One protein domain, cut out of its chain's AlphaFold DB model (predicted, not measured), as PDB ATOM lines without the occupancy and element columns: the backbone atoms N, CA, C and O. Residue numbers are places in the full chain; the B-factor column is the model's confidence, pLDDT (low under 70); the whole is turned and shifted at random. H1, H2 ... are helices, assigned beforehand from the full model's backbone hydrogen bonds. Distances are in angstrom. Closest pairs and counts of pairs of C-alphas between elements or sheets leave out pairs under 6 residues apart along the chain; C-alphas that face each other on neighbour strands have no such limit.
ATOM      1  N   PRO A  41     -17.621  39.534  40.569       73.50
ATOM      2  CA  PRO A  41     -17.382  38.151  40.130       73.50
ATOM      3  C   PRO A  41     -16.086  37.973  39.322       73.50
ATOM      4  O   PRO A  41     -15.575  36.860  39.238       73.50
ATOM      5  N   MET A  42     -15.536  39.057  38.767       76.56
ATOM      6  CA  MET A  42     -14.266  39.050  38.043       76.56
ATOM      7  C   MET A  42     -13.066  38.806  38.973       76.56
ATOM      8  O   MET A  42     -12.066  38.248  38.534       76.56
ATOM      9  N   GLY A  43     -13.160  39.175  40.257       77.75
ATOM     10  CA  GLY A  43     -12.074  39.015  41.232       77.75
ATOM     11  C   GLY A  43     -11.786  37.552  41.564       77.75
ATOM     12  O   GLY A  43     -10.641  37.190  41.820       77.75
ATOM     13  N   LYS A  44     -12.818  36.706  41.464       82.00
ATOM     14  CA  LYS A  44     -12.763  35.263  41.744       82.00
ATOM     15  C   LYS A  44     -12.197  34.438  40.593       82.00
ATOM     16  O   LYS A  44     -11.958  33.248  40.775       82.00
ATOM     17  N   LEU A  45     -12.032  35.041  39.416       86.88
ATOM     18  CA  LEU A  45     -11.439  34.362  38.273       86.88
ATOM     19  C   LEU A  45      -9.951  34.128  38.522       86.88
ATOM     20  O   LEU A  45      -9.270  34.933  39.170       86.88
ATOM     21  N   SER A  46      -9.451  33.031  37.970       86.81
ATOM     22  CA  SER A  46      -8.026  32.724  38.005       86.81
ATOM     23  C   SER A  46      -7.253  33.663  37.076       86.81
ATOM     24  O   SER A  46      -7.744  34.086  36.023       86.81
ATOM     25  N   VAL A  47      -5.995  33.950  37.416       88.06
ATOM     26  CA  VAL A  47      -5.071  34.688  36.535       88.06
ATOM     27  C   VAL A  47      -4.848  33.994  35.180       88.06
ATOM     28  O   VAL A  47      -4.412  34.629  34.217       88.06
ATOM     29  N   GLU A  48      -5.170  32.706  35.069       85.56
ATOM     30  CA  GLU A  48      -5.132  31.948  33.812       85.56
ATOM     31  C   GLU A  48      -6.328  32.262  32.896       85.56
ATOM     32  O   GLU A  48      -6.205  32.235  31.670       85.56
ATOM     33  N   GLU A  49      -7.470  32.631  33.475       84.38
ATOM     34  CA  GLU A  49      -8.735  32.858  32.762       84.38
ATOM     35  C   GLU A  49      -8.825  34.265  32.151       84.38
ATOM     36  O   GLU A  49      -9.671  34.539  31.294       84.38
ATOM     37  N   ILE A  50      -7.921  35.169  32.540       83.81
ATOM     38  CA  ILE A  50      -7.858  36.543  32.022       83.81
ATOM     39  C   ILE A  50      -6.991  36.701  30.766       83.81
ATOM     40  O   ILE A  50      -6.775  37.822  30.315       83.81
ATOM     41  N   GLY A  51      -6.529  35.598  30.166       82.50
ATOM     42  CA  GLY A  51      -5.831  35.621  28.875       82.50
ATOM     43  C   GLY A  51      -4.362  36.045  28.951       82.50
ATOM     44  O   GLY A  51      -3.796  36.515  27.963       82.50
ATOM     45  N   LEU A  52      -3.720  35.881  30.112       87.81
ATOM     46  CA  LEU A  52      -2.286  36.118  30.246       87.81
ATOM     47  C   LEU A  52      -1.472  35.054  29.492       87.81
ATOM     48  O   LEU A  52      -1.871  33.890  29.416       87.81
ATOM     49  N   PRO A  53      -0.273  35.399  28.985       89.44
ATOM     50  CA  PRO A  53       0.645  34.396  28.467       89.44
ATOM     51  C   PRO A  53       0.926  33.333  29.531       89.44
ATOM     52  O   PRO A  53       1.233  33.671  30.675       89.44
ATOM     53  N   THR A  54       0.920  32.057  29.143       87.56
ATOM     54  CA  THR A  54       1.090  30.916  30.064       87.56
ATOM     55  C   THR A  54       2.304  31.052  30.981       87.56
ATOM     56  O   THR A  54       2.243  30.697  32.151       87.56
ATOM     57  N   ARG A  55       3.418  31.616  30.497       88.50
ATOM     58  CA  ARG A  55       4.614  31.855  31.324       88.50
ATOM     59  C   ARG A  55       4.403  32.906  32.416       88.50
ATOM     60  O   ARG A  55       4.991  32.779  33.483       88.50
ATOM     61  N   VAL A  56       3.603  33.935  32.138       89.06
ATOM     62  CA  VAL A  56       3.291  35.018  33.080       89.06
ATOM     63  C   VAL A  56       2.289  34.524  34.119       89.06
ATOM     64  O   VAL A  56       2.547  34.686  35.306       89.06
ATOM     65  N   ALA A  57       1.223  33.840  33.690       90.12
ATOM     66  CA  ALA A  57       0.238  33.248  34.598       90.12
ATOM     67  C   ALA A  57       0.893  32.247  35.568       90.12
ATOM     68  O   ALA A  57       0.767  32.383  36.778       90.12
ATOM     69  N   ASN A  58       1.726  31.333  35.059       90.38
ATOM     70  CA  ASN A  58       2.447  30.371  35.899       90.38
ATOM     71  C   ASN A  58       3.422  31.023  36.889       90.38
ATOM     72  O   ASN A  58       3.676  30.478  37.962       90.38
ATOM     73  N   ALA A  59       4.034  32.149  36.520       90.81
ATOM     74  CA  ALA A  59       4.927  32.871  37.418       90.81
ATOM     75  C   ALA A  59       4.146  33.587  38.532       90.81
ATOM     76  O   ALA A  59       4.615  33.597  39.666       90.81
ATOM     77  N   LEU A  60       2.955  34.113  38.224       90.19
ATOM     78  CA  LEU A  60       2.036  34.710  39.198       90.19
ATOM     79  C   LEU A  60       1.482  33.670  40.178       90.19
ATOM     80  O   LEU A  60       1.623  33.856  41.384       90.19
ATOM     81  N   VAL A  61       0.989  32.530  39.682       89.69
ATOM     82  CA  VAL A  61       0.502  31.418  40.521       89.69
ATOM     83  C   VAL A  61       1.606  30.922  41.459       89.69
ATOM     84  O   VAL A  61       1.403  30.797  42.661       89.69
ATOM     85  N   LYS A  62       2.836  30.733  40.955       89.62
ATOM     86  CA  LYS A  62       3.987  30.345  41.797       89.62
ATOM     87  C   LYS A  62       4.380  31.389  42.841       89.62
ATOM     88  O   LYS A  62       5.070  31.041  43.797       89.62
ATOM     89  N   ALA A  63       4.009  32.646  42.631       87.81
ATOM     90  CA  ALA A  63       4.233  33.732  43.573       87.81
ATOM     91  C   ALA A  63       3.075  33.914  44.567       87.81
ATOM     92  O   ALA A  63       3.182  34.769  45.441       87.81
ATOM     93  N   GLY A  64       2.011  33.107  44.461       87.56
ATOM     94  CA  GLY A  64       0.833  33.183  45.325       87.56
ATOM     95  C   GLY A  64      -0.226  34.181  44.856       87.56
ATOM     96  O   GLY A  64      -1.050  34.590  45.662       87.56
ATOM     97  N   TYR A  65      -0.191  34.594  43.585       90.44
ATOM     98  CA  TYR A  65      -1.253  35.377  42.949       90.44
ATOM     99  C   TYR A  65      -2.046  34.454  42.022       90.44
ATOM    100  O   TYR A  65      -1.755  34.359  40.824       90.44
ATOM    101  N   GLU A  66      -2.995  33.721  42.590       89.88
ATOM    102  CA  GLU A  66      -3.823  32.760  41.858       89.88
ATOM    103  C   GLU A  66      -5.054  33.438  41.259       89.88
ATOM    104  O   GLU A  66      -5.490  33.087  40.160       89.88
ATOM    105  N   THR A  67      -5.578  34.455  41.943       89.50
ATOM    106  CA  THR A  67      -6.804  35.155  41.548       89.50
ATOM    107  C   THR A  67      -6.548  36.573  41.044       89.50
ATOM    108  O   THR A  67      -5.542  37.219  41.359       89.50
ATOM    109  N   VAL A  68      -7.495  37.094  40.258       87.94
ATOM    110  CA  VAL A  68      -7.483  38.496  39.807       87.94
ATOM    111  C   VAL A  68      -7.532  39.456  40.996       87.94
ATOM    112  O   VAL A  68      -6.913  40.517  40.950       87.94
ATOM    113  N   GLU A  69      -8.233  39.089  42.066       85.31
ATOM    114  CA  GLU A  69      -8.317  39.895  43.280       85.31
ATOM    115  C   GLU A  69      -6.963  40.039  43.987       85.31
ATOM    116  O   GLU A  69      -6.545  41.159  44.297       85.31
ATOM    117  N   GLU A  70      -6.241  38.937  44.185       86.81
ATOM    118  CA  GLU A  70      -4.892  38.951  44.763       86.81
ATOM    119  C   GLU A  70      -3.922  39.753  43.893       86.81
ATOM    120  O   GLU A  70      -3.123  40.546  44.397       86.81
ATOM    121  N   LEU A  71      -4.026  39.591  42.573       87.38
ATOM    122  CA  LEU A  71      -3.207  40.312  41.609       87.38
ATOM    123  C   LEU A  71      -3.502  41.821  41.593       87.38
ATOM    124  O   LEU A  71      -2.584  42.623  41.438       87.38
ATOM    125  N   ALA A  72      -4.762  42.223  41.757       84.62
ATOM    126  CA  ALA A  72      -5.161  43.628  41.784       84.62
ATOM    127  C   ALA A  72      -4.749  44.330  43.086       84.62
ATOM    128  O   ALA A  72      -4.428  45.519  43.061       84.62
ATOM    129  N   LYS A  73      -4.714  43.595  44.207       84.00
ATOM    130  CA  LYS A  73      -4.197  44.071  45.502       84.00
ATOM    131  C   LYS A  73      -2.662  44.103  45.558       84.00
ATOM    132  O   LYS A  73      -2.098  44.717  46.464       84.00
ATOM    133  N   ALA A  74      -1.979  43.452  44.616       84.56
ATOM    134  CA  ALA A  74      -0.524  43.430  44.556       84.56
ATOM    135  C   ALA A  74       0.056  44.788  44.138       84.56
ATOM    136  O   ALA A  74      -0.393  45.415  43.175       84.56
ATOM    137  N   LYS A  75       1.142  45.198  44.800       84.19
ATOM    138  CA  LYS A  75       1.928  46.359  44.377       84.19
ATOM    139  C   LYS A  75       2.811  46.001  43.191       84.19
ATOM    140  O   LYS A  75       3.415  44.929  43.141       84.19
ATOM    141  N   LYS A  76       2.987  46.951  42.269       82.50
ATOM    142  CA  LYS A  76       3.899  46.792  41.119       82.50
ATOM    143  C   LYS A  76       5.314  46.405  41.551       82.50
ATOM    144  O   LYS A  76       5.942  45.578  40.902       82.50
ATOM    145  N   GLU A  77       5.794  46.976  42.650       83.12
ATOM    146  CA  GLU A  77       7.121  46.709  43.218       83.12
ATOM    147  C   GLU A  77       7.305  45.246  43.632       83.12
ATOM    148  O   GLU A  77       8.397  44.697  43.488       83.12
ATOM    149  N   ASP A  78       6.245  44.598  44.111       85.31
ATOM    150  CA  ASP A  78       6.290  43.196  44.519       85.31
ATOM    151  C   ASP A  78       6.214  42.268  43.307       85.31
ATOM    152  O   ASP A  78       6.935  41.271  43.250       85.31
ATOM    153  N   LEU A  79       5.473  42.659  42.267       85.75
ATOM    154  CA  LEU A  79       5.445  41.939  40.991       85.75
ATOM    155  C   LEU A  79       6.797  41.962  40.262       85.75
ATOM    156  O   LEU A  79       7.138  40.990  39.591       85.75
ATOM    157  N   VAL A  80       7.595  43.027  40.414       85.75
ATOM    158  CA  VAL A  80       8.971  43.097  39.871       85.75
ATOM    159  C   VAL A  80       9.901  42.085  40.552       85.75
ATOM    160  O   VAL A  80      10.827  41.579  39.922       85.75
ATOM    161  N   LYS A  81       9.666  41.766  41.832       85.94
ATOM    162  CA  LYS A  81      10.486  40.804  42.589       85.94
ATOM    163  C   LYS A  81      10.171  39.353  42.223       85.94
ATOM    164  O   LYS A  81      10.954  38.458  42.549       85.94
ATOM    165  N   VAL A  82       9.044  39.100  41.554       85.88
ATOM    166  CA  VAL A  82       8.660  37.749  41.147       85.88
ATOM    167  C   VAL A  82       9.627  37.230  40.086       85.88
ATOM    168  O   VAL A  82       9.800  37.799  39.008       85.88
ATOM    169  N   ARG A  83      10.240  36.082  40.376       82.00
ATOM    170  CA  ARG A  83      11.162  35.414  39.456       82.00
ATOM    171  C   ARG A  83      10.456  35.124  38.125       82.00
ATOM    172  O   ARG A  83       9.450  34.423  38.102       82.00
ATOM    173  N   ASN A  84      11.045  35.591  37.021       81.31
ATOM    174  CA  ASN A  84      10.531  35.500  35.643       81.31
ATOM    175  C   ASN A  84       9.442  36.523  35.253       81.31
ATOM    176  O   ASN A  84       8.893  36.423  34.150       81.31
ATOM    177  N   LEU A  85       9.168  37.533  36.083       85.12
ATOM    178  CA  LEU A  85       8.467  38.747  35.659       85.12
ATOM    179  C   LEU A  85       9.494  39.847  35.364       85.12
ATOM    180  O   LEU A  85      10.325  40.182  36.196       85.12
ATOM    181  N   GLY A  86       9.444  40.400  34.152       84.44
ATOM    182  CA  GLY A  86      10.202  41.596  33.774       84.44
ATOM    183  C   GLY A  86       9.270  42.746  33.404       84.44
ATOM    184  O   GLY A  86       8.050  42.575  33.362       84.44
ATOM    185  N   GLU A  87       9.828  43.901  33.039       85.25
ATOM    186  CA  GLU A  87       9.050  45.095  32.661       85.25
ATOM    187  C   GLU A  87       8.002  44.816  31.572       85.25
ATOM    188  O   GLU A  87       6.876  45.313  31.626       85.25
ATOM    189  N   LYS A  88       8.351  43.975  30.590       87.00
ATOM    190  CA  LYS A  88       7.428  43.562  29.525       87.00
ATOM    191  C   LYS A  88       6.249  42.754  30.075       87.00
ATOM    192  O   LYS A  88       5.121  42.991  29.658       87.00
ATOM    193  N   SER A  89       6.494  41.842  31.017       88.75
ATOM    194  CA  SER A  89       5.443  41.056  31.674       88.75
ATOM    195  C   SER A  89       4.508  41.959  32.477       88.75
ATOM    196  O   SER A  89       3.299  41.820  32.366       88.75
ATOM    197  N   ILE A  90       5.045  42.941  33.206       88.31
ATOM    198  CA  ILE A  90       4.242  43.883  34.006       88.31
ATOM    199  C   ILE A  90       3.326  44.728  33.119       88.31
ATOM    200  O   ILE A  90       2.153  44.915  33.447       88.31
ATOM    201  N   LYS A  91       3.820  45.198  31.967       88.25
ATOM    202  CA  LYS A  91       2.980  45.902  30.985       88.25
ATOM    203  C   LYS A  91       1.837  45.016  30.489       88.25
ATOM    204  O   LYS A  91       0.703  45.474  30.467       88.25
ATOM    205  N   ILE A  92       2.122  43.756  30.153       88.19
ATOM    206  CA  ILE A  92       1.101  42.794  29.707       88.19
ATOM    207  C   ILE A  92       0.043  42.579  30.794       88.19
ATOM    208  O   ILE A  92      -1.144  42.633  30.496       88.19
ATOM    209  N   ILE A  93       0.461  42.408  32.051       88.50
ATOM    210  CA  ILE A  93      -0.465  42.244  33.179       88.50
ATOM    211  C   ILE A  93      -1.335  43.494  33.352       88.50
ATOM    212  O   ILE A  93      -2.546  43.386  33.503       88.50
ATOM    213  N   THR A  94      -0.730  44.683  33.276       86.50
ATOM    214  CA  THR A  94      -1.460  45.958  33.388       86.50
ATOM    215  C   THR A  94      -2.533  46.081  32.315       86.50
ATOM    216  O   THR A  94      -3.661  46.452  32.621       86.50
ATOM    217  N   VAL A  95      -2.192  45.763  31.065       87.62
ATOM    218  CA  VAL A  95      -3.140  45.820  29.948       87.62
ATOM    219  C   VAL A  95      -4.268  44.810  30.153       87.62
ATOM    220  O   VAL A  95      -5.427  45.198  30.067       87.62
ATOM    221  N   ALA A  96      -3.946  43.564  30.512       87.12
ATOM    222  CA  ALA A  96      -4.944  42.519  30.742       87.12
ATOM    223  C   ALA A  96      -5.925  42.880  31.871       87.12
ATOM    224  O   ALA A  96      -7.128  42.672  31.736       87.12
ATOM    225  N   LEU A  97      -5.441  43.471  32.968       85.12
ATOM    226  CA  LEU A  97      -6.308  43.946  34.050       85.12
ATOM    227  C   LEU A  97      -7.209  45.099  33.587       85.12
ATOM    228  O   LEU A  97      -8.414  45.063  33.832       85.12
ATOM    229  N   VAL A  98      -6.659  46.077  32.857       84.81
ATOM    230  CA  VAL A  98      -7.423  47.226  32.346       84.81
ATOM    231  C   VAL A  98      -8.502  46.794  31.351       84.81
ATOM    232  O   VAL A  98      -9.622  47.298  31.427       84.81
ATOM    233  N   GLU A  99      -8.215  45.837  30.464       84.06
ATOM    234  CA  GLU A  99      -9.203  45.257  29.539       84.06
ATOM    235  C   GLU A  99     -10.372  44.591  30.273       84.06
ATOM    236  O   GLU A  99     -11.503  44.592  29.785       84.06
ATOM    237  N   LYS A 100     -10.116  44.051  31.465       81.56
ATOM    238  CA  LYS A 100     -11.131  43.457  32.342       81.56
ATOM    239  C   LYS A 100     -11.786  44.464  33.292       81.56
ATOM    240  O   LYS A 100     -12.610  44.072  34.111       81.56
ATOM    241  N   GLY A 101     -11.448  45.751  33.182       76.81
ATOM    242  CA  GLY A 101     -12.000  46.820  34.018       76.81
ATOM    243  C   GLY A 101     -11.379  46.917  35.415       76.81
ATOM    244  O   GLY A 101     -11.913  47.621  36.269       76.81
TER     245      GLY A 101
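AT A GLANCE: This is residues 41 to 101 of the 106 residues of the protein "DNA-directed RNA polymerase subunit alpha" of Candidatus Woesebacteria bacterium GW2011_GWC2_47_16 (UniProt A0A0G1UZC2). Three short helices, H1, H2 and H3, lie to one side of one longer helix, H4, with few close approaches between helices: H3 makes a hairpin with H4, touching its residues 87 to 90, H2 comes near residue 97 towards H4's other end, and H1 stands crosswise to H4, nearest to it at residue 89. Before H1, residues 41 to 53 are a long stretch with no named element. The printed part has 61 residues with four named helices, H1, H2, H3 and H4 in chain order, and no named strand; the class is all helix. The whole is compact, with a radius of gyration of the C-alphas of 10.1 A, and its outline is rounded, with spans of 28 by 21 by 20 A.

HOW THE PARTS SIT: Start at Pro 41 and read on to residue 54, where H1, residues 54 to 62, begins. A tight link of 5 residues takes you to H2, residues 68 to 73; H1 and H2 are only just apart, with their closest C-alphas 8.0 A from each other. A tight link of 2 residues comes before H3, residues 76 to 81, which is apart from H2, and only just apart from H1, at 8.2 A. After another tight link, of 5 residues, you reach H4, residues 87 to 99. H3 and H4 touch and form a helical hairpin, at a steep tilt of 41 degrees, opposite ways; their closest C-alphas are those of Leu 79 and Ile 90, 7.3 A apart, and H4 touches H3 with residues 87 to 90 alone. H1 and H4 are close but not clearly touching, about perpendicular at 88 degrees; their closest C-alphas, of Val 56 and Ser 89, are 6.6 A apart. H2 and H4 are close but not clearly touching, at a steep tilt of 67 degrees, opposite ways; their closest C-alphas, of Ala 72 and Leu 97, are 7.8 A apart. In H1, H2 and H4 every O i to N i+4 pair is within hydrogen-bond range; in H3 it is 1 of 2.

IN THESE COORDINATES: Find C-alpha 54 at (1.090, 30.916, 30.064); from there H1 runs 12.1 A to C-alpha 62. H2 measures 8.6 A from C-alpha 68 to C-alpha 73, and H3 9.0 A from C-alpha 76, at (3.899, 46.792, 41.119), to C-alpha 81. H4, the longest helix with 13 residues, runs 18.5 A from C-alpha 87 to C-alpha 99, at (-9.203, 45.257, 29.539).

THE WHOLE: The two C-alphas farthest apart are those of Pro 41 and Arg 83, at 28.7 A, while those of Pro 41 and Gly 101, the first and last printed, are 11.9 A apart. The printed part has no cut, and no link between helices is long. In the B-factor column of this predicted model you find a mean pLDDT of the printed part of 85.8, and no printed residue is under 70.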